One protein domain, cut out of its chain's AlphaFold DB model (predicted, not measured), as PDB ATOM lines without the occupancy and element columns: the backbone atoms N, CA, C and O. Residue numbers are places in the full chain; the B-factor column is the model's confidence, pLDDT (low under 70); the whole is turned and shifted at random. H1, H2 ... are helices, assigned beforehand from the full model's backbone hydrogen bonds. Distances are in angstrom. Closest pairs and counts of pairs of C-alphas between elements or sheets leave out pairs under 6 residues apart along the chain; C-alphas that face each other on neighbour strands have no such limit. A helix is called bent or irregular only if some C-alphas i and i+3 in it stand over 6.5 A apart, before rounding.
ATOM      1  N   TRP A  30     -30.448  53.164  -2.726       86.31
ATOM      2  CA  TRP A  30     -31.479  53.959  -3.391       86.31
ATOM      3  C   TRP A  30     -32.693  54.070  -2.475       86.31
ATOM      4  O   TRP A  30     -33.242  53.059  -2.023       86.31
ATOM      5  N   PHE A  31     -33.113  55.303  -2.200       87.00
ATOM      6  CA  PHE A  31     -34.378  55.541  -1.527       87.00
ATOM      7  C   PHE A  31     -35.503  55.605  -2.541       87.00
ATOM      8  O   PHE A  31     -35.431  56.331  -3.532       87.00
ATOM      9  N   THR A  32     -36.570  54.899  -2.214       88.06
ATOM     10  CA  THR A  32     -37.839  54.987  -2.911       88.06
ATOM     11  C   THR A  32     -38.878  55.353  -1.860       88.06
ATOM     12  O   THR A  32     -38.776  54.871  -0.731       88.06
ATOM     13  N   PRO A  33     -39.859  56.214  -2.155       92.62
ATOM     14  CA  PRO A  33     -40.961  56.432  -1.230       92.62
ATOM     15  C   PRO A  33     -41.692  55.113  -0.935       92.62
ATOM     16  O   PRO A  33     -41.800  54.270  -1.834       92.62
ATOM     17  N   PRO A  34     -42.203  54.919   0.294       93.69
ATOM     18  CA  PRO A  34     -43.012  53.752   0.611       93.69
ATOM     19  C   PRO A  34     -44.239  53.710  -0.312       93.69
ATOM     20  O   PRO A  34     -44.883  54.747  -0.511       93.69
ATOM     21  N   PRO A  35     -44.586  52.540  -0.877       92.88
ATOM     22  CA  PRO A  35     -45.765  52.424  -1.714       92.88
ATOM     23  C   PRO A  35     -47.024  52.738  -0.894       92.88
ATOM     24  O   PRO A  35     -47.035  52.520   0.328       92.88
ATOM     25  N   PRO A  36     -48.095  53.237  -1.537       91.19
ATOM     26  CA  PRO A  36     -49.374  53.431  -0.870       91.19
ATOM     27  C   PRO A  36     -49.783  52.152  -0.136       91.19
ATOM     28  O   PRO A  36     -49.614  51.050  -0.658       91.19
ATOM     29  N   TYR A  37     -50.321  52.297   1.074       84.06
ATOM     30  CA  TYR A  37     -50.915  51.184   1.816       84.06
ATOM     31  C   TYR A  37     -52.259  50.820   1.163       84.06
ATOM     32  O   TYR A  37     -53.327  51.093   1.706       84.06
ATOM     33  N   ASP A  38     -52.225  50.271  -0.051       77.88
ATOM     34  CA  ASP A  38     -53.392  49.604  -0.613       77.88
ATOM     35  C   ASP A  38     -53.447  48.191  -0.031       77.88
ATOM     36  O   ASP A  38     -52.488  47.423  -0.094       77.88
ATOM     37  N   HIS A  39     -54.575  47.856   0.586       69.88
ATOM     38  CA  HIS A  39     -54.788  46.549   1.198       69.88
ATOM     39  C   HIS A  39     -55.004  45.437   0.167       69.88
ATOM     40  O   HIS A  39     -55.152  44.278   0.557       69.88
ATOM     41  N   LYS A  40     -55.088  45.762  -1.128       83.62
ATOM     42  CA  LYS A  40     -55.309  44.769  -2.175       83.62
ATOM     43  C   LYS A  40     -54.031  44.544  -2.976       83.62
ATOM     44  O   LYS A  40     -53.575  45.465  -3.651       83.62
ATOM     45  N   PRO A  41     -53.487  43.318  -2.961       80.06
ATOM     46  CA  PRO A  41     -52.329  43.005  -3.772       80.06
ATOM     47  C   PRO A  41     -52.720  43.139  -5.263       80.06
ATOM     48  O   PRO A  41     -53.852  42.790  -5.640       80.06
ATOM     49  N   PRO A  42     -51.844  43.698  -6.117       82.94
ATOM     50  CA  PRO A  42     -52.170  43.993  -7.508       82.94
ATOM     51  C   PRO A  42     -52.523  42.720  -8.274       82.94
ATOM     52  O   PRO A  42     -51.753  41.769  -8.346       82.94
ATOM     53  N   ARG A  43     -53.698  42.679  -8.898       88.56
ATOM     54  CA  ARG A  43     -54.049  41.542  -9.754       88.56
ATOM     55  C   ARG A  43     -53.270  41.641 -11.056       88.56
ATOM     56  O   ARG A  43     -53.440  42.618 -11.780       88.56
ATOM     57  N   PHE A  44     -52.480  40.619 -11.379       91.06
ATOM     58  CA  PHE A  44     -51.837  40.491 -12.687       91.06
ATOM     59  C   PHE A  44     -52.903  40.250 -13.760       91.06
ATOM     60  O   PHE A  44     -53.262  39.113 -14.056       91.06
ATOM     61  N   MET A  45     -53.450  41.340 -14.300       91.81
ATOM     62  CA  MET A  45     -54.452  41.312 -15.359       91.81
ATOM     63  C   MET A  45     -53.764  41.477 -16.722       91.81
ATOM     64  O   MET A  45     -53.069  42.479 -16.935       91.81
ATOM     65  N   PRO A  46     -53.966  40.534 -17.656       91.00
ATOM     66  CA  PRO A  46     -53.392  40.606 -18.993       91.00
ATOM     67  C   PRO A  46     -53.750  41.907 -19.709       91.00
ATOM     68  O   PRO A  46     -54.907  42.330 -19.723       91.00
ATOM     69  N   GLY A  47     -52.742  42.552 -20.299       86.69
ATOM     70  CA  GLY A  47     -52.901  43.797 -21.053       86.69
ATOM     71  C   GLY A  47     -53.141  45.061 -20.219       86.69
ATOM     72  O   GLY A  47     -53.238  46.131 -20.810       86.69
ATOM     73  N   GLN A  48     -53.228  44.972 -18.885       90.69
ATOM     74  CA  GLN A  48     -53.394  46.144 -18.009       90.69
ATOM     75  C   GLN A  48     -52.107  46.560 -17.297       90.69
ATOM     76  O   GLN A  48     -51.895  47.748 -17.085       90.69
ATOM     77  N   LEU A  49     -51.267  45.596 -16.912       92.62
ATOM     78  CA  LEU A  49     -50.039  45.843 -16.155       92.62
ATOM     79  C   LEU A  49     -48.833  45.395 -16.956       92.62
ATOM     80  O   LEU A  49     -48.702  44.202 -17.211       92.62
ATOM     81  N   THR A  50     -47.942  46.320 -17.304       94.62
ATOM     82  CA  THR A  50     -46.648  45.993 -17.910       94.62
ATOM     83  C   THR A  50     -45.688  45.386 -16.883       94.62
ATOM     84  O   THR A  50     -45.900  45.463 -15.668       94.62
ATOM     85  N   ALA A  51     -44.603  44.772 -17.366       93.69
ATOM     86  CA  ALA A  51     -43.539  44.295 -16.483       93.69
ATOM     87  C   ALA A  51     -42.956  45.452 -15.656       93.69
ATOM     88  O   ALA A  51     -42.706  45.274 -14.473       93.69
ATOM     89  N   ALA A  52     -42.816  46.644 -16.246       93.75
ATOM     90  CA  ALA A  52     -42.340  47.834 -15.544       93.75
ATOM     91  C   ALA A  52     -43.293  48.258 -14.411       93.75
ATOM     92  O   ALA A  52     -42.834  48.516 -13.302       93.75
ATOM     93  N   ASP A  53     -44.609  48.240 -14.649       92.19
ATOM     94  CA  ASP A  53     -45.610  48.553 -13.612       92.19
ATOM     95  C   ASP A  53     -45.572  47.531 -12.469       92.19
ATOM     96  O   ASP A  53     -45.727  47.866 -11.296       92.19
ATOM     97  N   SER A  54     -45.324  46.266 -12.810       90.06
ATOM     98  CA  SER A  54     -45.230  45.168 -11.842       90.06
ATOM     99  C   SER A  54     -43.880  45.114 -11.115       90.06
ATOM    100  O   SER A  54     -43.759  44.422 -10.108       90.06
ATOM    101  N   GLN A  55     -42.879  45.841 -11.617       91.44
ATOM    102  CA  GLN A  55     -41.564  46.036 -11.003       91.44
ATOM    103  C   GLN A  55     -41.526  47.247 -10.063       91.44
ATOM    104  O   GLN A  55     -40.473  47.562  -9.506       91.44
ATOM    105  N   LEU A  56     -42.655  47.930  -9.864       91.44
ATOM    106  CA  LEU A  56     -42.780  48.906  -8.794       91.44
ATOM    107  C   LEU A  56     -42.665  48.202  -7.441       91.44
ATOM    108  O   LEU A  56     -43.159  47.091  -7.249       91.44
ATOM    109  N   LEU A  57     -42.009  48.874  -6.500       90.81
ATOM    110  CA  LEU A  57     -41.847  48.379  -5.142       90.81
ATOM    111  C   LEU A  57     -43.195  48.175  -4.458       90.81
ATOM    112  O   LEU A  57     -44.071  49.036  -4.520       90.81
ATOM    113  N   GLN A  58     -43.322  47.055  -3.752       94.75
ATOM    114  CA  GLN A  58     -44.539  46.677  -3.041       94.75
ATOM    115  C   GLN A  58     -44.229  46.312  -1.592       94.75
ATOM    116  O   GLN A  58     -43.109  45.914  -1.253       94.75
ATOM    117  N   TRP A  59     -45.247  46.456  -0.748       96.31
ATOM    118  CA  TRP A  59     -45.269  45.865   0.584       96.31
ATOM    119  C   TRP A  59     -45.249  44.339   0.494       96.31
ATOM    120  O   TRP A  59     -45.784  43.758  -0.450       96.31
ATOM    121  N   TRP A  60     -44.599  43.696   1.463       96.56
ATOM    122  CA  TRP A  60     -44.504  42.249   1.521       96.56
ATOM    123  C   TRP A  60     -45.892  41.636   1.655       96.56
ATOM    124  O   TRP A  60     -46.651  41.952   2.564       96.56
ATOM    125  N   ASP A  61     -46.179  40.700   0.767       95.50
ATOM    126  CA  ASP A  61     -47.377  39.885   0.810       95.50
ATOM    127  C   ASP A  61     -46.980  38.423   0.614       95.50
ATOM    128  O   ASP A  61     -46.071  38.105  -0.156       95.50
ATOM    129  N   ILE A  62     -47.657  37.519   1.317       95.56
ATOM    130  CA  ILE A  62     -47.316  36.095   1.293       95.56
ATOM    131  C   ILE A  62     -47.475  35.478  -0.103       95.56
ATOM    132  O   ILE A  62     -46.746  34.549  -0.440       95.56
ATOM    133  N   GLU A  63     -48.404  35.976  -0.923       95.88
ATOM    134  CA  GLU A  63     -48.641  35.467  -2.272       95.88
ATOM    135  C   GLU A  63     -47.737  36.137  -3.317       95.88
ATOM    136  O   GLU A  63     -47.493  35.548  -4.375       95.88
ATOM    137  N   MET A  64     -47.213  37.332  -3.025       95.69
ATOM    138  CA  MET A  64     -46.389  38.134  -3.941       95.69
ATOM    139  C   MET A  64     -44.949  38.372  -3.479       95.69
ATOM    140  O   MET A  64     -44.231  39.138  -4.114       95.69
ATOM    141  N   GLU A  65     -44.472  37.693  -2.432       96.06
ATOM    142  CA  GLU A  65     -43.091  37.815  -1.930       96.06
ATOM    143  C   GLU A  65     -42.038  37.697  -3.050       96.06
ATOM    144  O   GLU A  65     -41.008  38.374  -3.037       96.06
ATOM    145  N   TRP A  66     -42.316  36.859  -4.049       97.56
ATOM    146  CA  TRP A  66     -41.447  36.626  -5.197       97.56
ATOM    147  C   TRP A  66     -41.242  37.858  -6.094       97.56
ATOM    148  O   TRP A  66     -40.249  37.903  -6.817       97.56
ATOM    149  N   VAL A  67     -42.118  38.870  -6.047       96.75
ATOM    150  CA  VAL A  67     -41.975  40.104  -6.843       96.75
ATOM    151  C   VAL A  67     -40.671  40.822  -6.498       96.75
ATOM    152  O   VAL A  67     -39.986  41.310  -7.393       96.75
ATOM    153  N   GLY A  68     -40.240  40.779  -5.232       96.44
ATOM    154  CA  GLY A  68     -38.956  41.356  -4.828       96.44
ATOM    155  C   GLY A  68     -37.738  40.689  -5.475       96.44
ATOM    156  O   GLY A  68     -36.663  41.283  -5.521       96.44
ATOM    157  N   PHE A  69     -37.901  39.483  -6.025       96.81
ATOM    158  CA  PHE A  69     -36.852  38.735  -6.714       96.81
ATOM    159  C   PHE A  69     -36.797  39.015  -8.215       96.81
ATOM    160  O   PHE A  69     -35.835  38.584  -8.858       96.81
ATOM    161  N   VAL A  70     -37.786  39.720  -8.770       96.62
ATOM    162  CA  VAL A  70     -37.847  40.062 -10.193       96.62
ATOM    163  C   VAL A  70     -36.661  40.966 -10.548       96.62
ATOM    164  O   VAL A  70     -36.404  41.942  -9.838       96.62
ATOM    165  N   PRO A  71     -35.913  40.662 -11.623       95.12
ATOM    166  CA  PRO A  71     -34.837  41.528 -12.085       95.12
ATOM    167  C   PRO A  71     -35.412  42.836 -12.641       95.12
ATOM    168  O   PRO A  71     -36.372  42.816 -13.411       95.12
ATOM    169  N   THR A  72     -34.831  43.974 -12.267       93.62
ATOM    170  CA  THR A  72     -35.228  45.285 -12.803       93.62
ATOM    171  C   THR A  72     -34.769  45.436 -14.250       93.62
ATOM    172  O   THR A  72     -33.700  44.945 -14.609       93.62
ATOM    173  N   GLN A  73     -35.539  46.145 -15.075       86.12
ATOM    174  CA  GLN A  73     -35.140  46.437 -16.454       86.12
ATOM    175  C   GLN A  73     -33.902  47.364 -16.528       86.12
ATOM    176  O   GLN A  73     -33.779  48.274 -15.705       86.12
ATOM    177  N   PRO A  74     -33.019  47.189 -17.534       85.75
ATOM    178  CA  PRO A  74     -33.045  46.131 -18.548       85.75
ATOM    179  C   PRO A  74     -32.620  44.763 -17.985       85.75
ATOM    180  O   PRO A  74     -31.654  44.660 -17.234       85.75
ATOM    181  N   VAL A  75     -33.328  43.700 -18.378       87.75
ATOM    182  CA  VAL A  75     -33.003  42.320 -17.972       87.75
ATOM    183  C   VAL A  75     -31.974  41.720 -18.931       87.75
ATOM    184  O   VAL A  75     -32.219  41.631 -20.131       87.75
ATOM    185  N   LEU A  76     -30.829  41.286 -18.399       88.56
ATOM    186  CA  LEU A  76     -29.754  40.641 -19.161       88.56
ATOM    187  C   LEU A  76     -29.996  39.133 -19.294       88.56
ATOM    188  O   LEU A  76     -29.460  38.333 -18.533       88.56
ATOM    189  N   TYR A  77     -30.839  38.711 -20.228       91.88
ATOM    190  CA  TYR A  77     -31.196  37.301 -20.370       91.88
ATOM    191  C   TYR A  77     -29.980  36.437 -20.745       91.88
ATOM    192  O   TYR A  77     -29.634  36.277 -21.909       91.88
ATOM    193  N   GLU A  78     -29.304  35.873 -19.753       89.06
ATOM    194  CA  GLU A  78     -28.080  35.095 -19.939       89.06
ATOM    195  C   GLU A  78     -28.315  33.583 -19.863       89.06
ATOM    196  O   GLU A  78     -29.340  33.095 -19.377       89.06
ATOM    197  N   GLY A  79     -27.326  32.832 -20.352       88.75
ATOM    198  CA  GLY A  79     -27.365  31.373 -20.434       88.75
ATOM    199  C   GLY A  79     -28.144  30.847 -21.638       88.75
ATOM    200  O   GLY A  79     -28.945  31.550 -22.249       88.75
ATOM    201  N   THR A  80     -27.918  29.582 -21.984       90.88
ATOM    202  CA  THR A  80     -28.494  28.941 -23.180       90.88
ATOM    203  C   THR A  80     -30.020  29.005 -23.209       90.88
ATOM    204  O   THR A  80     -30.605  29.187 -24.273       90.88
ATOM    205  N   TRP A  81     -30.666  28.912 -22.043       94.12
ATOM    206  CA  TRP A  81     -32.124  28.928 -21.951       94.12
ATOM    207  C   TRP A  81     -32.732  30.296 -22.272       94.12
ATOM    208  O   TRP A  81     -33.660  30.381 -23.073       94.12
ATOM    209  N   PHE A  82     -32.217  31.373 -21.674       95.56
ATOM    210  CA  PHE A  82     -32.851  32.690 -21.770       95.56
ATOM    211  C   PHE A  82     -32.201  33.614 -22.800       95.56
ATOM    212  O   PHE A  82     -32.858  34.551 -23.242       95.56
ATOM    213  N   ARG A  83     -30.980  33.329 -23.275       94.94
ATOM    214  CA  ARG A  83     -30.281  34.130 -24.299       94.94
ATOM    215  C   ARG A  83     -31.125  34.503 -25.523       94.94
ATOM    216  O   ARG A  83     -30.984  35.641 -25.975       94.94
ATOM    217  N   PRO A  84     -32.020  33.647 -26.056       95.50
ATOM    218  CA  PRO A  84     -32.880  34.043 -27.172       95.50
ATOM    219  C   PRO A  84     -33.818  35.226 -26.882       95.50
ATOM    220  O   PRO A  84     -34.320  35.839 -27.821       95.50
ATOM    221  N   LEU A  85     -34.052  35.568 -25.611       95.75
ATOM    222  CA  LEU A  85     -34.848  36.725 -25.199       95.75
ATOM    223  C   LEU A  85     -34.062  38.047 -25.256       95.75
ATOM    224  O   LEU A  85     -34.687  39.098 -25.286       95.75
ATOM    225  N   ASN A  86     -32.721  38.045 -25.315       93.44
ATOM    226  CA  ASN A  86     -31.944  39.296 -25.431       93.44
ATOM    227  C   ASN A  86     -32.181  40.024 -26.755       93.44
ATOM    228  O   ASN A  86     -32.032  41.242 -26.839       93.44
ATOM    229  N   LEU A  87     -32.533  39.275 -27.795       89.19
ATOM    230  CA  LEU A  87     -32.755  39.815 -29.123       89.19
ATOM    231  C   LEU A  87     -34.174  40.379 -29.191       89.19
ATOM    232  O   LEU A  87     -35.128  39.650 -29.465       89.19
ATOM    233  N   LEU A  88     -34.315  41.687 -28.954       88.00
ATOM    234  CA  LEU A  88     -35.487  42.386 -29.469       88.00
ATOM    235  C   LEU A  88     -35.319  42.459 -30.991       88.00
ATOM    236  O   LEU A  88     -34.304  42.985 -31.449       88.00
ATOM    237  N   PRO A  89     -36.244  41.913 -31.791       83.69
ATOM    238  CA  PRO A  89     -36.152  42.075 -33.231       83.69
ATOM    239  C   PRO A  89     -36.268  43.564 -33.570       83.69
ATOM    240  O   PRO A  89     -37.262  44.203 -33.235       83.69
ATOM    241  N   ASN A  90     -35.251  44.105 -34.247       82.00
ATOM    242  CA  ASN A  90     -35.271  45.484 -34.748       82.00
ATOM    243  C   ASN A  90     -36.346  45.690 -35.825       82.00
ATOM    244  O   ASN A  90     -36.725  46.821 -36.097       82.00
ATOM    245  N   MET A  91     -36.820  44.604 -36.444       84.19
ATOM    246  CA  MET A  91     -37.883  44.625 -37.442       84.19
ATOM    247  C   MET A  91     -38.844  43.467 -37.203       84.19
ATOM    248  O   MET A  91     -38.428  42.319 -37.013       84.19
ATOM    249  N   VAL A  92     -40.138  43.764 -37.237       93.38
ATOM    250  CA  VAL A  92     -41.199  42.751 -37.253       93.38
ATOM    251  C   VAL A  92     -41.367  42.185 -38.661       93.38
ATOM    252  O   VAL A  92     -41.074  42.835 -39.662       93.38
ATOM    253  N   HIS A  93     -41.844  40.947 -38.761       94.75
ATOM    254  CA  HIS A  93     -42.082  40.318 -40.051       94.75
ATOM    255  C   HIS A  93     -43.372  40.874 -40.671       94.75
ATOM    256  O   HIS A  93     -44.475  40.553 -40.218       94.75
ATOM    257  N   ALA A  94     -43.237  41.672 -41.732       97.00
ATOM    258  CA  ALA A  94     -44.362  42.115 -42.549       97.00
ATOM    259  C   ALA A  94     -44.934  40.939 -43.363       97.00
ATOM    260  O   ALA A  94     -44.222  40.228 -44.073       97.00
ATOM    261  N   LEU A  95     -46.236  40.710 -43.243       97.25
ATOM    262  CA  LEU A  95     -46.974  39.686 -43.974       97.25
ATOM    263  C   LEU A  95     -47.470  40.243 -45.320       97.25
ATOM    264  O   LEU A  95     -47.734  41.441 -45.425       97.25
ATOM    265  N   PRO A  96     -47.716  39.387 -46.334       97.44
ATOM    266  CA  PRO A  96     -48.283  39.820 -47.619       97.44
ATOM    267  C   PRO A  96     -49.637  40.543 -47.510       97.44
ATOM    268  O   PRO A  96     -50.045  41.234 -48.436       97.44
ATOM    269  N   THR A  97     -50.338  40.387 -46.383       97.00
ATOM    270  CA  THR A  97     -51.608  41.057 -46.069       97.00
ATOM    271  C   THR A  97     -51.443  42.499 -45.574       97.00
ATOM    272  O   THR A  97     -52.446  43.148 -45.291       97.00
ATOM    273  N   GLY A  98     -50.209  42.997 -45.431       97.00
ATOM    274  CA  GLY A  98     -49.917  44.297 -44.816       97.00
ATOM    275  C   GLY A  98     -50.007  44.296 -43.286       97.00
ATOM    276  O   GLY A  98     -50.058  45.354 -42.674       97.00
ATOM    277  N   GLN A  99     -50.067  43.115 -42.667       98.12
ATOM    278  CA  GLN A  99     -50.059  42.936 -41.213       98.12
ATOM    279  C   GLN A  99     -48.657  42.568 -40.712       98.12
ATOM    280  O   GLN A  99     -47.795  42.178 -41.496       98.12
ATOM    281  N   TYR A 100     -48.437  42.634 -39.404       98.12
ATOM    282  CA  TYR A 100     -47.128  42.469 -38.777       98.12
ATOM    283  C   TYR A 100     -47.165  41.392 -37.692       98.12
ATOM    284  O   TYR A 100     -48.151  41.269 -36.963       98.12
ATOM    285  N   GLN A 101     -46.098  40.602 -37.576       97.94
ATOM    286  CA  GLN A 101     -45.976  39.531 -36.580       97.94
ATOM    287  C   GLN A 101     -44.505  39.320 -36.189       97.94
ATOM    288  O   GLN A 101     -43.594  39.625 -36.961       97.94
ATOM    289  N   LEU A 102     -44.253  38.755 -35.005       97.25
ATOM    290  CA  LEU A 102     -42.943  38.199 -34.670       97.25
ATOM    291  C   LEU A 102     -42.563  37.072 -35.650       97.25
ATOM    292  O   LEU A 102     -43.420  36.322 -36.124       97.25
ATOM    293  N   ASN A 103     -41.273  36.923 -35.958       95.88
ATOM    294  CA  ASN A 103     -40.810  35.841 -36.823       95.88
ATOM    295  C   ASN A 103     -41.229  34.469 -36.251       95.88
ATOM    296  O   ASN A 103     -41.037  34.204 -35.064       95.88
ATOM    297  N   LYS A 104     -41.749  33.566 -37.094       96.12
ATOM    298  CA  LYS A 104     -42.229  32.239 -36.661       96.12
ATOM    299  C   LYS A 104     -41.174  31.416 -35.916       96.12
ATOM    300  O   LYS A 104     -41.520  30.727 -34.964       96.12
ATOM    301  N   ALA A 105     -39.903  31.499 -36.309       95.50
ATOM    302  CA  ALA A 105     -38.820  30.821 -35.601       95.50
ATOM    303  C   ALA A 105     -38.630  31.395 -34.187       95.50
ATOM    304  O   ALA A 105     -38.481  30.634 -33.235       95.50
ATOM    305  N   GLN A 106     -38.706  32.722 -34.030       96.00
ATOM    306  CA  GLN A 106     -38.636  33.371 -32.716       96.00
ATOM    307  C   GLN A 106     -39.853  33.036 -31.847       96.00
ATOM    308  O   GLN A 106     -39.669  32.726 -30.673       96.00
ATOM    309  N   ILE A 107     -41.065  33.015 -32.420       96.94
ATOM    310  CA  ILE A 107     -42.281  32.566 -31.719       96.94
ATOM    311  C   ILE A 107     -42.070  31.154 -31.169       96.94
ATOM    312  O   ILE A 107     -42.234  30.948 -29.971       96.94
ATOM    313  N   SER A 108     -41.642  30.202 -32.004       97.12
ATOM    314  CA  SER A 108     -41.398  28.822 -31.569       97.12
ATOM    315  C   SER A 108     -40.374  28.736 -30.434       97.12
ATOM    316  O   SER A 108     -40.580  27.993 -29.475       97.12
ATOM    317  N   VAL A 109     -39.289  29.517 -30.504       96.56
ATOM    318  CA  VAL A 109     -38.272  29.558 -29.444       96.56
ATOM    319  C   VAL A 109     -38.847  30.127 -28.145       96.56
ATOM    320  O   VAL A 109     -38.682  29.513 -27.093       96.56
ATOM    321  N   TRP A 110     -39.554  31.258 -28.190       97.25
ATOM    322  CA  TRP A 110     -40.147  31.870 -26.993       97.25
ATOM    323  C   TRP A 110     -41.228  30.981 -26.373       97.25
ATOM    324  O   TRP A 110     -41.291  30.854 -25.151       97.25
ATOM    325  N   THR A 111     -42.026  30.303 -27.200       97.69
ATOM    326  CA  THR A 111     -43.008  29.312 -26.749       97.69
ATOM    327  C   THR A 111     -42.333  28.143 -26.035       97.69
ATOM    328  O   THR A 111     -42.756  27.794 -24.936       97.69
ATOM    329  N   CYS A 112     -41.233  27.609 -26.574       97.31
ATOM    330  CA  CYS A 112     -40.454  26.559 -25.913       97.31
ATOM    331  C   CYS A 112     -39.890  27.023 -24.554       97.31
ATOM    332  O   CYS A 112     -39.997  26.309 -23.552       97.31
ATOM    333  N   ILE A 113     -39.357  28.253 -24.478       97.31
ATOM    334  CA  ILE A 113     -38.868  28.840 -23.217       97.31
ATOM    335  C   ILE A 113     -40.009  28.932 -22.200       97.31
ATOM    336  O   ILE A 113     -39.856  28.477 -21.066       97.31
ATOM    337  N   LYS A 114     -41.158  29.483 -22.610       97.12
ATOM    338  CA  LYS A 114     -42.363  29.631 -21.785       97.12
ATOM    339  C   LYS A 114     -42.848  28.290 -21.245       97.12
ATOM    340  O   LYS A 114     -43.094  28.175 -20.046       97.12
ATOM    341  N   GLU A 115     -43.019  27.294 -22.107       97.44
ATOM    342  CA  GLU A 115     -43.511  25.966 -21.726       97.44
ATOM    343  C   GLU A 115     -42.576  25.303 -20.720       97.44
ATOM    344  O   GLU A 115     -43.022  24.887 -19.650       97.44
ATOM    345  N   THR A 116     -41.271  25.313 -21.001       97.44
ATOM    346  CA  THR A 116     -40.251  24.802 -20.078       97.44
ATOM    347  C   THR A 116     -40.328  25.509 -18.722       97.44
ATOM    348  O   THR A 116     -40.352  24.863 -17.675       97.44
ATOM    349  N   LEU A 117     -40.439  26.842 -18.724       97.56
ATOM    350  CA  LEU A 117     -40.465  27.654 -17.504       97.56
ATOM    351  C   LEU A 117     -41.720  27.364 -16.681       97.56
ATOM    352  O   LEU A 117     -41.654  27.192 -15.465       97.56
ATOM    353  N   THR A 118     -42.848  27.227 -17.371       97.69
ATOM    354  CA  THR A 118     -44.140  26.862 -16.792       97.69
ATOM    355  C   THR A 118     -44.066  25.484 -16.140       97.69
ATOM    356  O   THR A 118     -44.468  25.351 -14.984       97.69
ATOM    357  N   ILE A 119     -43.514  24.475 -16.824       98.00
ATOM    358  CA  ILE A 119     -43.348  23.111 -16.293       98.00
ATOM    359  C   ILE A 119     -42.507  23.127 -15.012       98.00
ATOM    360  O   ILE A 119     -42.929  22.574 -13.992       98.00
ATOM    361  N   VAL A 120     -41.352  23.794 -15.032       97.94
ATOM    362  CA  VAL A 120     -40.429  23.866 -13.887       97.94
ATOM    363  C   VAL A 120     -41.092  24.557 -12.692       97.94
ATOM    364  O   VAL A 120     -41.099  24.009 -11.587       97.94
ATOM    365  N   VAL A 121     -41.712  25.722 -12.906       98.12
ATOM    366  CA  VAL A 121     -42.393  26.491 -11.850       98.12
ATOM    367  C   VAL A 121     -43.555  25.703 -11.244       98.12
ATOM    368  O   VAL A 121     -43.660  25.612 -10.021       98.12
ATOM    369  N   HIS A 122     -44.407  25.081 -12.063       98.06
ATOM    370  CA  HIS A 122     -45.523  24.272 -11.561       98.06
ATOM    371  C   HIS A 122     -45.034  23.054 -10.772       98.06
ATOM    372  O   HIS A 122     -45.613  22.719  -9.735       98.06
ATOM    373  N   THR A 123     -43.948  22.426 -11.223       98.19
ATOM    374  CA  THR A 123     -43.328  21.286 -10.538       98.19
ATOM    375  C   THR A 123     -42.819  21.694  -9.157       98.19
ATOM    376  O   THR A 123     -43.210  21.087  -8.157       98.19
ATOM    377  N   LEU A 124     -42.031  22.771  -9.068       97.88
ATOM    378  CA  LEU A 124     -41.513  23.283  -7.794       97.88
ATOM    379  C   LEU A 124     -42.629  23.756  -6.859       97.88
ATOM    380  O   LEU A 124     -42.622  23.406  -5.676       97.88
ATOM    381  N   LYS A 125     -43.617  24.491  -7.386       97.94
ATOM    382  CA  LYS A 125     -44.794  24.942  -6.633       97.94
ATOM    383  C   LYS A 125     -45.544  23.773  -6.009       97.94
ATOM    384  O   LYS A 125     -45.849  23.816  -4.818       97.94
ATOM    385  N   LYS A 126     -45.809  22.720  -6.790       97.69
ATOM    386  CA  LYS A 126     -46.497  21.511  -6.323       97.69
ATOM    387  C   LYS A 126     -45.670  20.762  -5.278       97.69
ATOM    388  O   LYS A 126     -46.215  20.398  -4.240       97.69
ATOM    389  N   LYS A 127     -44.374  20.540  -5.527       97.75
ATOM    390  CA  LYS A 127     -43.483  19.789  -4.622       97.75
ATOM    391  C   LYS A 127     -43.310  20.449  -3.258       97.75
ATOM    392  O   LYS A 127     -43.259  19.743  -2.260       97.75
ATOM    393  N   ASN A 128     -43.244  21.778  -3.218       97.06
ATOM    394  CA  ASN A 128     -42.994  22.532  -1.988       97.06
ATOM    395  C   ASN A 128     -44.262  23.174  -1.397       97.06
ATOM    396  O   ASN A 128     -44.172  23.901  -0.413       97.06
ATOM    397  N   ALA A 129     -45.436  22.933  -1.998       97.12
ATOM    398  CA  ALA A 129     -46.711  23.543  -1.613       97.12
ATOM    399  C   ALA A 129     -46.632  25.079  -1.461       97.12
ATOM    400  O   ALA A 129     -47.219  25.662  -0.546       97.12
ATOM    401  N   PHE A 130     -45.890  25.743  -2.356       96.81
ATOM    402  CA  PHE A 130     -45.680  27.186  -2.280       96.81
ATOM    403  C   PHE A 130     -46.994  27.951  -2.468       96.81
ATOM    404  O   PHE A 130     -47.695  27.792  -3.473       96.81
ATOM    405  N   ARG A 131     -47.287  28.847  -1.522       96.50
ATOM    406  CA  ARG A 131     -48.356  29.841  -1.645       96.50
ATOM    407  C   ARG A 131     -47.806  31.036  -2.408       96.50
ATOM    408  O   ARG A 131     -46.985  31.768  -1.883       96.50
ATOM    409  N   CYS A 132     -48.194  31.163  -3.670       96.19
ATOM    410  CA  CYS A 132     -47.795  32.276  -4.524       96.19
ATOM    411  C   CYS A 132     -48.842  32.516  -5.616       96.19
ATOM    412  O   CYS A 132     -49.358  31.557  -6.215       96.19
ATOM    413  N   LEU A 133     -49.116  33.790  -5.894       96.06
ATOM    414  CA  LEU A 133     -49.866  34.224  -7.062       96.06
ATOM    415  C   LEU A 133     -48.928  34.193  -8.268       96.06
ATOM    416  O   LEU A 133     -47.879  34.828  -8.253       96.06
ATOM    417  N   MET A 134     -49.284  33.430  -9.298       96.75
ATOM    418  CA  MET A 134     -48.449  33.316 -10.495       96.75
ATOM    419  C   MET A 134     -48.704  34.509 -11.425       96.75
ATOM    420  O   MET A 134     -49.853  34.949 -11.524       96.75
ATOM    421  N   PRO A 135     -47.676  35.018 -12.127       96.81
ATOM    422  CA  PRO A 135     -47.898  35.929 -13.237       96.81
ATOM    423  C   PRO A 135     -48.699  35.215 -14.336       96.81
ATOM    424  O   PRO A 135     -48.643  33.991 -14.464       96.81
ATOM    425  N   PHE A 136     -49.441  35.975 -15.138       96.88
ATOM    426  CA  PHE A 136     -50.117  35.427 -16.315       96.88
ATOM    427  C   PHE A 136     -49.093  35.003 -17.386       96.88
ATOM    428  O   PHE A 136     -47.916  35.388 -17.319       96.88
ATOM    429  N   ALA A 137     -49.501  34.182 -18.356       96.81
ATOM    430  CA  ALA A 137     -48.569  33.649 -19.347       96.81
ATOM    431  C   ALA A 137     -48.056  34.767 -20.284       96.81
ATOM    432  O   ALA A 137     -48.844  35.602 -20.721       96.81
ATOM    433  N   PRO A 138     -46.761  34.800 -20.659       96.88
ATOM    434  CA  PRO A 138     -46.216  35.830 -21.548       96.88
ATOM    435  C   PRO A 138     -46.977  35.993 -22.871       96.88
ATOM    436  O   PRO A 138     -47.075  37.102 -23.383       96.88
ATOM    437  N   GLU A 139     -47.552  34.918 -23.414       96.75
ATOM    438  CA  GLU A 139     -48.337  34.940 -24.660       96.75
ATOM    439  C   GLU A 139     -49.654  35.713 -24.552       96.75
ATOM    440  O   GLU A 139     -50.200  36.154 -25.558       96.75
ATOM    441  N   GLU A 140     -50.140  35.986 -23.341       97.25
ATOM    442  CA  GLU A 140     -51.319  36.832 -23.152       97.25
ATOM    443  C   GLU A 140     -51.038  38.304 -23.513       97.25
ATOM    444  O   GLU A 140     -51.968  39.078 -23.745       97.25
ATOM    445  N   TRP A 141     -49.758  38.678 -23.674       97.06
ATOM    446  CA  TRP A 141     -49.353  39.920 -24.339       97.06
ATOM    447  C   TRP A 141     -49.509  39.903 -25.852       97.06
ATOM    448  O   TRP A 141     -49.299  40.943 -26.470       97.06
ATOM    449  N   LYS A 142     -49.893  38.777 -26.455       97.56
ATOM    450  CA  LYS A 142     -50.113  38.631 -27.896       97.56
ATOM    451  C   LYS A 142     -48.860  38.929 -28.727       97.56
ATOM    452  O   LYS A 142     -48.964  39.465 -29.831       97.56
ATOM    453  N   TYR A 143     -47.670  38.598 -28.211       97.00
ATOM    454  CA  TYR A 143     -46.414  38.752 -28.962       97.00
ATOM    455  C   TYR A 143     -46.356  37.838 -30.197       97.00
ATOM    456  O   TYR A 143     -45.622  38.105 -31.145       97.00
ATOM    457  N   ASP A 144     -47.122  36.751 -30.176       97.50
ATOM    458  CA  ASP A 144     -47.256  35.745 -31.223       97.50
ATOM    459  C   ASP A 144     -48.431  36.024 -32.173       97.50
ATOM    460  O   ASP A 144     -48.553  35.367 -33.208       97.50
ATOM    461  N   ALA A 145     -49.287  37.002 -31.866       97.94
ATOM    462  CA  ALA A 145     -50.438  37.350 -32.688       97.94
ATOM    463  C   ALA A 145     -50.062  38.209 -33.905       97.94
ATOM    464  O   ALA A 145     -49.012  38.850 -33.957       97.94
ATOM    465  N   ILE A 146     -50.968  38.236 -34.881       98.25
ATOM    466  CA  ILE A 146     -50.888  39.118 -36.046       98.25
ATOM    467  C   ILE A 146     -51.495  40.478 -35.682       98.25
ATOM    468  O   ILE A 146     -52.612  40.542 -35.166       98.25
ATOM    469  N   HIS A 147     -50.786  41.559 -36.002       98.19
ATOM    470  CA  HIS A 147     -51.176  42.939 -35.705       98.19
ATOM    471  C   HIS A 147     -51.349  43.758 -36.983       98.19
ATOM    472  O   HIS A 147     -50.704  43.503 -37.996       98.19
ATOM    473  N   HIS A 148     -52.218  44.766 -36.948       98.12
ATOM    474  CA  HIS A 148     -52.491  45.615 -38.116       98.12
ATOM    475  C   HIS A 148     -51.424  46.687 -38.369       98.12
ATOM    476  O   HIS A 148     -51.340  47.200 -39.478       98.12
ATOM    477  N   THR A 149     -50.625  47.020 -37.358       97.56
ATOM    478  CA  THR A 149     -49.605  48.074 -37.406       97.56
ATOM    479  C   THR A 149     -48.302  47.558 -36.807       97.56
ATOM    480  O   THR A 149     -48.337  46.779 -35.847       97.56
ATOM    481  N   GLU A 150     -47.172  48.020 -37.332       96.75
ATOM    482  CA  GLU A 150     -45.831  47.658 -36.864       96.75
ATOM    483  C   GLU A 150     -45.606  48.064 -35.403       96.75
ATOM    484  O   GLU A 150     -45.127  47.263 -34.601       96.75
ATOM    485  N   GLU A 151     -46.048  49.262 -35.018       96.62
ATOM    486  CA  GLU A 151     -45.877  49.813 -33.673       96.62
ATOM    487  C   GLU A 151     -46.593  48.960 -32.620       96.62
ATOM    488  O   GLU A 151     -46.029  48.646 -31.571       96.62
ATOM    489  N   ALA A 152     -47.826  48.532 -32.914       97.06
ATOM    490  CA  ALA A 152     -48.571  47.629 -32.040       97.06
ATOM    491  C   ALA A 152     -47.865  46.273 -31.903       97.06
ATOM    492  O   ALA A 152     -47.736  45.771 -30.786       97.06
ATOM    493  N   ALA A 153     -47.362  45.704 -33.006       97.38
ATOM    494  CA  ALA A 153     -46.607  44.455 -32.966       97.38
ATOM    495  C   ALA A 153     -45.361  44.590 -32.082       97.38
ATOM    496  O   ALA A 153     -45.169  43.786 -31.171       97.38
ATOM    497  N   LEU A 154     -44.552  45.631 -32.295       96.62
ATOM    498  CA  LEU A 154     -43.345  45.902 -31.510       96.62
ATOM    499  C   LEU A 154     -43.658  46.101 -30.024       96.62
ATOM    500  O   LEU A 154     -42.970  45.536 -29.174       96.62
ATOM    501  N   MET A 155     -44.716  46.844 -29.697       96.06
ATOM    502  CA  MET A 155     -45.169  47.036 -28.318       96.06
ATOM    503  C   MET A 155     -45.560  45.705 -27.659       96.06
ATOM    504  O   MET A 155     -45.101  45.408 -26.555       96.06
ATOM    505  N   HIS A 156     -46.377  44.885 -28.327       96.81
ATOM    506  CA  HIS A 156     -46.805  43.580 -27.815       96.81
ATOM    507  C   HIS A 156     -45.632  42.600 -27.668       96.81
ATOM    508  O   HIS A 156     -45.534  41.908 -26.653       96.81
ATOM    509  N   ILE A 157     -44.697  42.594 -28.622       96.88
ATOM    510  CA  ILE A 157     -43.464  41.796 -28.575       96.88
ATOM    511  C   ILE A 157     -42.584  42.223 -27.404       96.88
ATOM    512  O   ILE A 157     -42.155  41.373 -26.621       96.88
ATOM    513  N   LYS A 158     -42.345  43.528 -27.243       96.25
ATOM    514  CA  LYS A 158     -41.551  44.067 -26.136       96.25
ATOM    515  C   LYS A 158     -42.183  43.723 -24.788       96.25
ATOM    516  O   LYS A 158     -41.490  43.213 -23.913       96.25
ATOM    517  N   ASN A 159     -43.484  43.956 -24.626       96.06
ATOM    518  CA  ASN A 159     -44.173  43.666 -23.370       96.06
ATOM    519  C   ASN A 159     -44.181  42.164 -23.058       96.06
ATOM    520  O   ASN A 159     -43.909  41.788 -21.922       96.06
ATOM    521  N   GLY A 160     -44.405  41.306 -24.061       96.69
ATOM    522  CA  GLY A 160     -44.321  39.852 -23.909       96.69
ATOM    523  C   GLY A 160     -42.929  39.379 -23.489       96.69
ATOM    524  O   GLY A 160     -42.807  38.603 -22.541       96.69
ATOM    525  N   ARG A 161     -41.874  39.901 -24.130       96.94
ATOM    526  CA  ARG A 161     -40.473  39.638 -23.764       96.94
ATOM    527  C   ARG A 161     -40.183  40.043 -22.325       96.94
ATOM    528  O   ARG A 161     -39.702  39.235 -21.534       96.94
ATOM    529  N   ASP A 162     -40.492  41.292 -21.984       96.00
ATOM    530  CA  ASP A 162     -40.195  41.864 -20.673       96.00
ATOM    531  C   ASP A 162     -40.963  41.113 -19.570       96.00
ATOM    532  O   ASP A 162     -40.455  40.948 -18.462       96.00
ATOM    533  N   TRP A 163     -42.142  40.562 -19.883       97.31
ATOM    534  CA  TRP A 163     -42.939  39.758 -18.956       97.31
ATOM    535  C   TRP A 163     -42.281  38.431 -18.541       97.31
ATOM    536  O   TRP A 163     -42.562  37.928 -17.450       97.31
ATOM    537  N   PHE A 164     -41.341  37.884 -19.326       97.50
ATOM    538  CA  PHE A 164     -40.542  36.729 -18.885       97.50
ATOM    539  C   PHE A 164     -39.746  37.025 -17.606       97.50
ATOM    540  O   PHE A 164     -39.510  36.112 -16.816       97.50
ATOM    541  N   ALA A 165     -39.391  38.289 -17.347       96.50
ATOM    542  CA  ALA A 165     -38.714  38.692 -16.115       96.50
ATOM    543  C   ALA A 165     -39.522  38.330 -14.858       96.50
ATOM    544  O   ALA A 165     -38.944  37.906 -13.857       96.50
ATOM    545  N   MET A 166     -40.854  38.438 -14.924       97.25
ATOM    546  CA  MET A 166     -41.747  38.091 -13.816       97.25
ATOM    547  C   MET A 166     -41.638  36.600 -13.482       97.25
ATOM    548  O   MET A 166     -41.443  36.216 -12.329       97.25
ATOM    549  N   TRP A 167     -41.682  35.749 -14.508       97.81
ATOM    550  CA  TRP A 167     -41.546  34.303 -14.347       97.81
ATOM    551  C   TRP A 167     -40.147  33.883 -13.882       97.81
ATOM    552  O   TRP A 167     -40.026  32.967 -13.069       97.81
ATOM    553  N   ILE A 168     -39.092  34.563 -14.343       96.75
ATOM    554  CA  ILE A 168     -37.718  34.340 -13.871       96.75
ATOM    555  C   ILE A 168     -37.593  34.710 -12.387       96.75
ATOM    556  O   ILE A 168     -37.015  33.942 -11.619       96.75
ATOM    557  N   GLY A 169     -38.169  35.842 -11.964       96.75
ATOM    558  CA  GLY A 169     -38.225  36.240 -10.555       96.75
ATOM    559  C   GLY A 169     -38.939  35.202  -9.688       96.75
ATOM    560  O   GLY A 169     -38.409  34.797  -8.652       96.75
ATOM    561  N   LEU A 170     -40.087  34.697 -10.156       97.94
ATOM    562  CA  LEU A 170     -40.829  33.623  -9.493       97.94
ATOM    563  C   LEU A 170     -40.003  32.337  -9.372       97.94
ATOM    564  O   LEU A 170     -39.920  31.762  -8.285       97.94
ATOM    565  N   LEU A 171     -39.372  31.891 -10.463       97.62
ATOM    566  CA  LEU A 171     -38.522  30.704 -10.456       97.62
ATOM    567  C   LEU A 171     -37.355  30.870  -9.478       97.62
ATOM    568  O   LEU A 171     -37.114  29.986  -8.659       97.62
ATOM    569  N   TYR A 172     -36.666  32.012  -9.514       96.44
ATOM    570  CA  TYR A 172     -35.563  32.294  -8.601       96.44
ATOM    571  C   TYR A 172     -36.018  32.272  -7.139       96.44
ATOM    572  O   TYR A 172     -35.367  31.667  -6.291       96.44
ATOM    573  N   TRP A 173     -37.148  32.906  -6.825       97.62
ATOM    574  CA  TRP A 173     -37.705  32.859  -5.479       97.62
ATOM    575  C   TRP A 173     -37.963  31.415  -5.027       97.62
ATOM    576  O   TRP A 173     -37.554  31.043  -3.929       97.62
ATOM    577  N   MET A 174     -38.557  30.575  -5.883       97.94
ATOM    578  CA  MET A 174     -38.811  29.166  -5.561       97.94
ATOM    579  C   MET A 174     -37.524  28.397  -5.258       97.94
ATOM    580  O   MET A 174     -37.483  27.658  -4.275       97.94
ATOM    581  N   THR A 175     -36.459  28.594  -6.045       96.12
ATOM    582  CA  THR A 175     -35.178  27.908  -5.797       96.12
ATOM    583  C   THR A 175     -34.535  28.333  -4.476       96.12
ATOM    584  O   THR A 175     -33.898  27.507  -3.822       96.12
ATOM    585  N   ARG A 176     -34.727  29.589  -4.038       94.88
ATOM    586  CA  ARG A 176     -34.252  30.081  -2.729       94.88
ATOM    587  C   ARG A 176     -35.142  29.690  -1.560       94.88
ATOM    588  O   ARG A 176     -34.642  29.522  -0.449       94.88
ATOM    589  N   LYS A 177     -36.447  29.556  -1.785       96.12
ATOM    590  CA  LYS A 177     -37.414  29.185  -0.748       96.12
ATOM    591  C   LYS A 177     -37.378  27.689  -0.426       96.12
ATOM    592  O   LYS A 177     -37.770  27.296   0.670       96.12
ATOM    593  N   SER A 178     -36.894  26.854  -1.347       95.69
ATOM    594  CA  SER A 178     -36.654  25.434  -1.089       95.69
ATOM    595  C   SER A 178     -35.584  25.241  -0.013       95.69
ATOM    596  O   SER A 178     -34.443  25.678  -0.149       95.69
ATOM    597  N   ILE A 179     -35.955  24.545   1.060       93.25
ATOM    598  CA  ILE A 179     -35.080  24.321   2.211       93.25
ATOM    599  C   ILE A 179     -34.018  23.281   1.845       93.25
ATOM    600  O   ILE A 179     -34.330  22.146   1.470       93.25
ATOM    601  N   ASN A 180     -32.753  23.667   1.973       93.50
ATOM    602  CA  ASN A 180     -31.633  22.744   1.854       93.50
ATOM    603  C   ASN A 180     -31.386  22.016   3.187       93.50
ATOM    604  O   ASN A 180     -31.580  22.614   4.250       93.50
ATOM    605  N   PRO A 181     -30.967  20.737   3.166       92.69
ATOM    606  CA  PRO A 181     -30.548  20.049   4.382       92.69
ATOM    607  C   PRO A 181     -29.323  20.741   4.994       92.69
ATOM    608  O   PRO A 181     -28.543  21.372   4.286       92.69
ATOM    609  N   ALA A 182     -29.100  20.565   6.298       92.50
ATOM    610  CA  ALA A 182     -27.957  21.165   6.999       92.50
ATOM    611  C   ALA A 182     -26.583  20.738   6.437       92.50
ATOM    612  O   ALA A 182     -25.594  21.435   6.632       92.50
ATOM    613  N   SER A 183     -26.521  19.603   5.734       90.81
ATOM    614  CA  SER A 183     -25.319  19.097   5.063       90.81
ATOM    615  C   SER A 183     -25.052  19.734   3.697       90.81
ATOM    616  O   SER A 183     -24.060  19.394   3.057       90.81
ATOM    617  N   ALA A 190     -25.806  19.050  -4.798       91.81
ATOM    618  CA  ALA A 190     -26.988  19.478  -5.532       91.81
ATOM    619  C   ALA A 190     -28.017  20.089  -4.558       91.81
ATOM    620  O   ALA A 190     -28.292  19.492  -3.512       91.81
ATOM    621  N   PRO A 191     -28.594  21.262  -4.864       94.44
ATOM    622  CA  PRO A 191     -29.597  21.874  -4.002       94.44
ATOM    623  C   PRO A 191     -30.912  21.086  -4.041       94.44
ATOM    624  O   PRO A 191     -31.253  20.467  -5.051       94.44
ATOM    625  N   THR A 192     -31.690  21.156  -2.957       95.88
ATOM    626  CA  THR A 192     -32.951  20.411  -2.806       95.88
ATOM    627  C   THR A 192     -33.909  20.651  -3.968       95.88
ATOM    628  O   THR A 192     -34.493  19.699  -4.482       95.88
ATOM    629  N   TRP A 193     -34.057  21.904  -4.413       96.31
ATOM    630  CA  TRP A 193     -34.956  22.244  -5.520       96.31
ATOM    631  C   TRP A 193     -34.579  21.505  -6.813       96.31
ATOM    632  O   TRP A 193     -35.458  21.088  -7.563       96.31
ATOM    633  N   PHE A 194     -33.283  21.299  -7.063       96.12
ATOM    634  CA  PHE A 194     -32.808  20.623  -8.267       96.12
ATOM    635  C   PHE A 194     -33.055  19.120  -8.177       96.12
ATOM    636  O   PHE A 194     -33.572  18.523  -9.116       96.12
ATOM    637  N   ILE A 195     -32.785  18.520  -7.012       96.31
ATOM    638  CA  ILE A 195     -33.096  17.107  -6.749       96.31
ATOM    639  C   ILE A 195     -34.596  16.845  -6.949       96.31
ATOM    640  O   ILE A 195     -34.967  15.883  -7.618       96.31
ATOM    641  N   GLN A 196     -35.456  17.728  -6.427       97.31
ATOM    642  CA  GLN A 196     -36.906  17.647  -6.615       97.31
ATOM    643  C   GLN A 196     -37.298  17.706  -8.097       97.31
ATOM    644  O   GLN A 196     -38.142  16.927  -8.530       97.31
ATOM    645  N   LEU A 197     -36.686  18.597  -8.888       96.75
ATOM    646  CA  LEU A 197     -36.949  18.671 -10.327       96.75
ATOM    647  C   LEU A 197     -36.542  17.391 -11.052       96.75
ATOM    648  O   LEU A 197     -37.347  16.856 -11.807       96.75
ATOM    649  N   VAL A 198     -35.337  16.875 -10.804       97.00
ATOM    650  CA  VAL A 198     -34.853  15.636 -11.436       97.00
ATOM    651  C   VAL A 198     -35.779  14.463 -11.112       97.00
ATOM    652  O   VAL A 198     -36.111  13.683 -12.000       97.00
ATOM    653  N   GLN A 199     -36.246  14.358  -9.864       97.19
ATOM    654  CA  GLN A 199     -37.158  13.297  -9.427       97.19
ATOM    655  C   GLN A 199     -38.544  13.374 -10.078       97.19
ATOM    656  O   GLN A 199     -39.137  12.339 -10.372       97.19
ATOM    657  N   GLU A 200     -39.071  14.575 -10.313       97.56
ATOM    658  CA  GLU A 200     -40.386  14.744 -10.944       97.56
ATOM    659  C   GLU A 200     -40.334  14.697 -12.471       97.56
ATOM    660  O   GLU A 200     -41.307  14.306 -13.114       97.56
ATOM    661  N   LEU A 201     -39.203  15.086 -13.056       96.50
ATOM    662  CA  LEU A 201     -39.003  15.230 -14.495       96.50
ATOM    663  C   LEU A 201     -38.024  14.177 -15.035       96.50
ATOM    664  O   LEU A 201     -37.257  14.447 -15.957       96.50
ATOM    665  N   LEU A 202     -38.065  12.955 -14.489       94.62
ATOM    666  CA  LEU A 202     -37.152  11.855 -14.849       94.62
ATOM    667  C   LEU A 202     -37.121  11.557 -16.356       94.62
ATOM    668  O   LEU A 202     -36.077  11.202 -16.892       94.62
ATOM    669  N   LEU A 203     -38.258  11.713 -17.042       95.69
ATOM    670  CA  LEU A 203     -38.380  11.479 -18.487       95.69
ATOM    671  C   LEU A 203     -38.090  12.724 -19.339       95.69
ATOM    672  O   LEU A 203     -38.147  12.653 -20.562       95.69
ATOM    673  N   GLN A 204     -37.805  13.868 -18.715       95.62
ATOM    674  CA  GLN A 204     -37.626  15.162 -19.378       95.62
ATOM    675  C   GLN A 204     -36.226  15.712 -19.091       95.62
ATOM    676  O   GLN A 204     -36.068  16.849 -18.652       95.62
ATOM    677  N   GLN A 205     -35.203  14.890 -19.356       96.00
ATOM    678  CA  GLN A 205     -33.803  15.229 -19.092       96.00
ATOM    679  C   GLN A 205     -33.386  16.595 -19.644       96.00
ATOM    680  O   GLN A 205     -32.821  17.406 -18.915       96.00
ATOM    681  N   ALA A 206     -33.767  16.883 -20.889       95.38
ATOM    682  CA  ALA A 206     -33.446  18.146 -21.537       95.38
ATOM    683  C   ALA A 206     -33.900  19.379 -20.731       95.38
ATOM    684  O   ALA A 206     -33.235  20.409 -20.772       95.38
ATOM    685  N   ILE A 207     -35.002  19.284 -19.975       95.75
ATOM    686  CA  ILE A 207     -35.514  20.403 -19.176       95.75
ATOM    687  C   ILE A 207     -34.611  20.681 -17.981       95.75
ATOM    688  O   ILE A 207     -34.223  21.827 -17.767       95.75
ATOM    689  N   TRP A 208     -34.277  19.668 -17.179       93.94
ATOM    690  CA  TRP A 208     -33.467  19.913 -15.988       93.94
ATOM    691  C   TRP A 208     -31.991  20.162 -16.325       93.94
ATOM    692  O   TRP A 208     -31.370  20.965 -15.630       93.94
ATOM    693  N   ASP A 209     -31.469  19.599 -17.423       93.44
ATOM    694  CA  ASP A 209     -30.164  19.986 -17.981       93.44
ATOM    695  C   ASP A 209     -30.165  21.486 -18.321       93.44
ATOM    696  O   ASP A 209     -29.290  22.239 -17.893       93.44
ATOM    697  N   LEU A 210     -31.209  21.960 -19.007       93.75
ATOM    698  CA  LEU A 210     -31.342  23.368 -19.372       93.75
ATOM    699  C   LEU A 210     -31.429  24.283 -18.141       93.75
ATOM    700  O   LEU A 210     -30.739  25.301 -18.092       93.75
ATOM    701  N   VAL A 211     -32.207  23.905 -17.122       92.81
ATOM    702  CA  VAL A 211     -32.331  24.656 -15.858       92.81
ATOM    703  C   VAL A 211     -30.983  24.778 -15.139       92.81
ATOM    704  O   VAL A 211     -30.669  25.848 -14.615       92.81
ATOM    705  N   GLN A 212     -30.170  23.717 -15.130       89.75
ATOM    706  CA  GLN A 212     -28.853  23.720 -14.486       89.75
ATOM    707  C   GLN A 212     -27.886  24.718 -15.139       89.75
ATOM    708  O   GLN A 212     -27.052  25.308 -14.453       89.75
ATOM    709  N   THR A 213     -28.017  24.940 -16.450       88.25
ATOM    710  CA  THR A 213     -27.144  25.861 -17.196       88.25
ATOM    711  C   THR A 213     -27.470  27.337 -16.993       88.25
ATOM    712  O   THR A 213     -26.760  28.178 -17.536       88.25
ATOM    713  N   VAL A 214     -28.524  27.684 -16.247       90.25
ATOM    714  CA  VAL A 214     -28.973  29.075 -16.107       90.25
ATOM    715  C   VAL A 214     -28.138  29.834 -15.071       90.25
ATOM    716  O   VAL A 214     -28.324  29.618 -13.867       90.25
ATOM    717  N   PRO A 215     -27.327  30.827 -15.484       85.56
ATOM    718  CA  PRO A 215     -26.575  31.658 -14.545       85.56
ATOM    719  C   PRO A 215     -27.504  32.476 -13.640       85.56
ATOM    720  O   PRO A 215     -27.214  32.668 -12.464       85.56
ATOM    721  N   LEU A 216     -28.683  32.864 -14.149       83.31
ATOM    722  CA  LEU A 216     -29.698  33.624 -13.405       83.31
ATOM    723  C   LEU A 216     -30.127  32.959 -12.097       83.31
ATOM    724  O   LEU A 216     -30.546  33.660 -11.184       83.31
ATOM    725  N   LEU A 217     -30.048  31.628 -11.993       86.19
ATOM    726  CA  LEU A 217     -30.433  30.882 -10.791       86.19
ATOM    727  C   LEU A 217     -29.272  30.711  -9.802       86.19
ATOM    728  O   LEU A 217     -29.471  30.219  -8.688       86.19
ATOM    729  N   GLN A 218     -28.065  31.141 -10.165       85.25
ATOM    730  CA  GLN A 218     -26.894  31.095  -9.297       85.25
ATOM    731  C   GLN A 218     -26.918  32.245  -8.286       85.25
ATOM    732  O   GLN A 218     -27.515  33.303  -8.502       85.25
ATOM    733  N   ARG A 219     -26.321  32.013  -7.115       80.75
ATOM    734  CA  ARG A 219     -26.307  32.996  -6.024       80.75
ATOM    735  C   ARG A 219     -25.253  34.075  -6.233       80.75
ATOM    736  O   ARG A 219     -25.459  35.218  -5.839       80.75
ATOM    737  N   SER A 220     -24.148  33.704  -6.873       81.12
ATOM    738  CA  SER A 220     -23.042  34.593  -7.235       81.12
ATOM    739  C   SER A 220     -23.483  35.732  -8.148       81.12
ATOM    740  O   SER A 220     -22.878  36.804  -8.130       81.12
ATOM    741  N   MET A 221     -24.547  35.529  -8.925       80.38
ATOM    742  CA  MET A 221     -24.990  36.519  -9.885       80.38
ATOM    743  C   MET A 221     -25.684  37.688  -9.180       80.38
ATOM    744  O   MET A 221     -26.782  37.563  -8.627       80.38
ATOM    745  N   ARG A 222     -25.026  38.850  -9.207       80.38
ATOM    746  CA  ARG A 222     -25.535  40.098  -8.635       80.38
ATOM    747  C   ARG A 222     -26.419  40.799  -9.650       80.38
ATOM    748  O   ARG A 222     -25.945  41.313 -10.655       80.38
ATOM    749  N   TRP A 223     -27.709  40.813  -9.355       84.50
ATOM    750  CA  TRP A 223     -28.723  41.453 -10.174       84.50
ATOM    751  C   TRP A 223     -29.339  42.613  -9.423       84.50
ATOM    752  O   TRP A 223     -29.622  42.491  -8.231       84.50
ATOM    753  N   ASN A 224     -29.620  43.692 -10.147       90.88
ATOM    754  CA  ASN A 224     -30.561  44.684  -9.658       90.88
ATOM    755  C   ASN A 224     -31.943  44.035  -9.671       90.88
ATOM    756  O   ASN A 224     -32.422  43.552 -10.700       90.88
ATOM    757  N   ARG A 225     -32.543  43.945  -8.492       94.69
ATOM    758  CA  ARG A 225     -33.859  43.352  -8.286       94.69
ATOM    759  C   ARG A 225     -34.787  44.411  -7.750       94.69
ATOM    760  O   ARG A 225     -34.326  45.363  -7.122       94.69
ATOM    761  N   VAL A 226     -36.078  44.210  -7.981       95.75
ATOM    762  CA  VAL A 226     -37.121  45.121  -7.508       95.75
ATOM    763  C   VAL A 226     -36.966  45.348  -6.010       95.75
ATOM    764  O   VAL A 226     -36.895  46.490  -5.579       95.75
ATOM    765  N   GLY A 227     -36.803  44.274  -5.234       96.19
ATOM    766  CA  GLY A 227     -36.752  44.338  -3.779       96.19
ATOM    767  C   GLY A 227     -38.135  44.496  -3.136       96.19
ATOM    768  O   GLY A 227     -39.157  44.366  -3.806       96.19
TER     769      GLY A 227
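What this domain is: This is residues 30 to 183 and 190 to 227 of the 434 residues of an uncharacterized protein of Leucoagaricus sp. SymC.cos (UniProt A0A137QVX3). Two long helices, H6 and H4, lie side by side; the short H1, H2 and H5 pack on H6, and a small helical hairpin, H7 and H8, stands crosswise to H4. H3 packs on residues 109 to 113 of H4, and loop residues around Thr 97 make one end of the longest axis. The printed part has 192 residues with eight named helices, H1 to H8 in chain order, and no named strand: all helix, with 90 residues in named elements, under half. It is compact, radius of gyration of the C-alphas 17.5 A, spanning 61 by 46 by 27 A.

How they stand to each other: The hub is H6, residues 150 to 177. H4, residues 104 to 128, touches it at a shallow tilt of 26 degrees, the same way; the closest C-alphas, Val 121 and Leu 171, are 5.9 A apart. H1, residues 51 to 54, touches H6 at Ala 51 and Trp 163, closest C-alphas 5.2 A; H2, residues 65 to 69, at Phe 69 and Gly 169, 4.8 A; H5, residues 138 to 141, at Pro 138 and Gly 160, 5.0 A. H7, residues 192 to 200, touches H4, only just about perpendicular at 73 degrees, closest C-alphas Thr 123 and Leu 197, 6.9 A. H7 and H8, residues 205 to 212, form a hairpin, 11 degrees, closest C-alphas Val 198 and Trp 208, 6.4 A. H3, residues 79 to 85, touches H4 at a steep tilt of 54 degrees, closest C-alphas Trp 81 and Ile 113, 6.9 A. H6 and H8 are apart. Every O i to N i+4 pair is within hydrogen-bond range in H4, H7 and H8; in H6 20 of 24, in H3 1 of 3 with 2 of 4 for i+3, in H2 0 of 1 with 2 of 2; H1 and H5 are too short for such a pair.

Where its parts are: H6 measures 41.4 A from C-alpha 150 at (-45.831, 47.658, -36.864) to C-alpha 177 at (-37.414, 29.185, -0.748), and H4 36.0 A. H3 is irregular: C-alphas 81 and 84 are 7.3 A apart.

The domain as a whole: The two farthest C-alphas, Thr 97 and Ser 183, are 61.5 A apart. Residues 184 to 189 are not printed; C-alphas 183 and 190 are 10.7 A apart. The link H3 to H4 is long. Mean pLDDT of the printed part is 93.9; residue 39 is under 70.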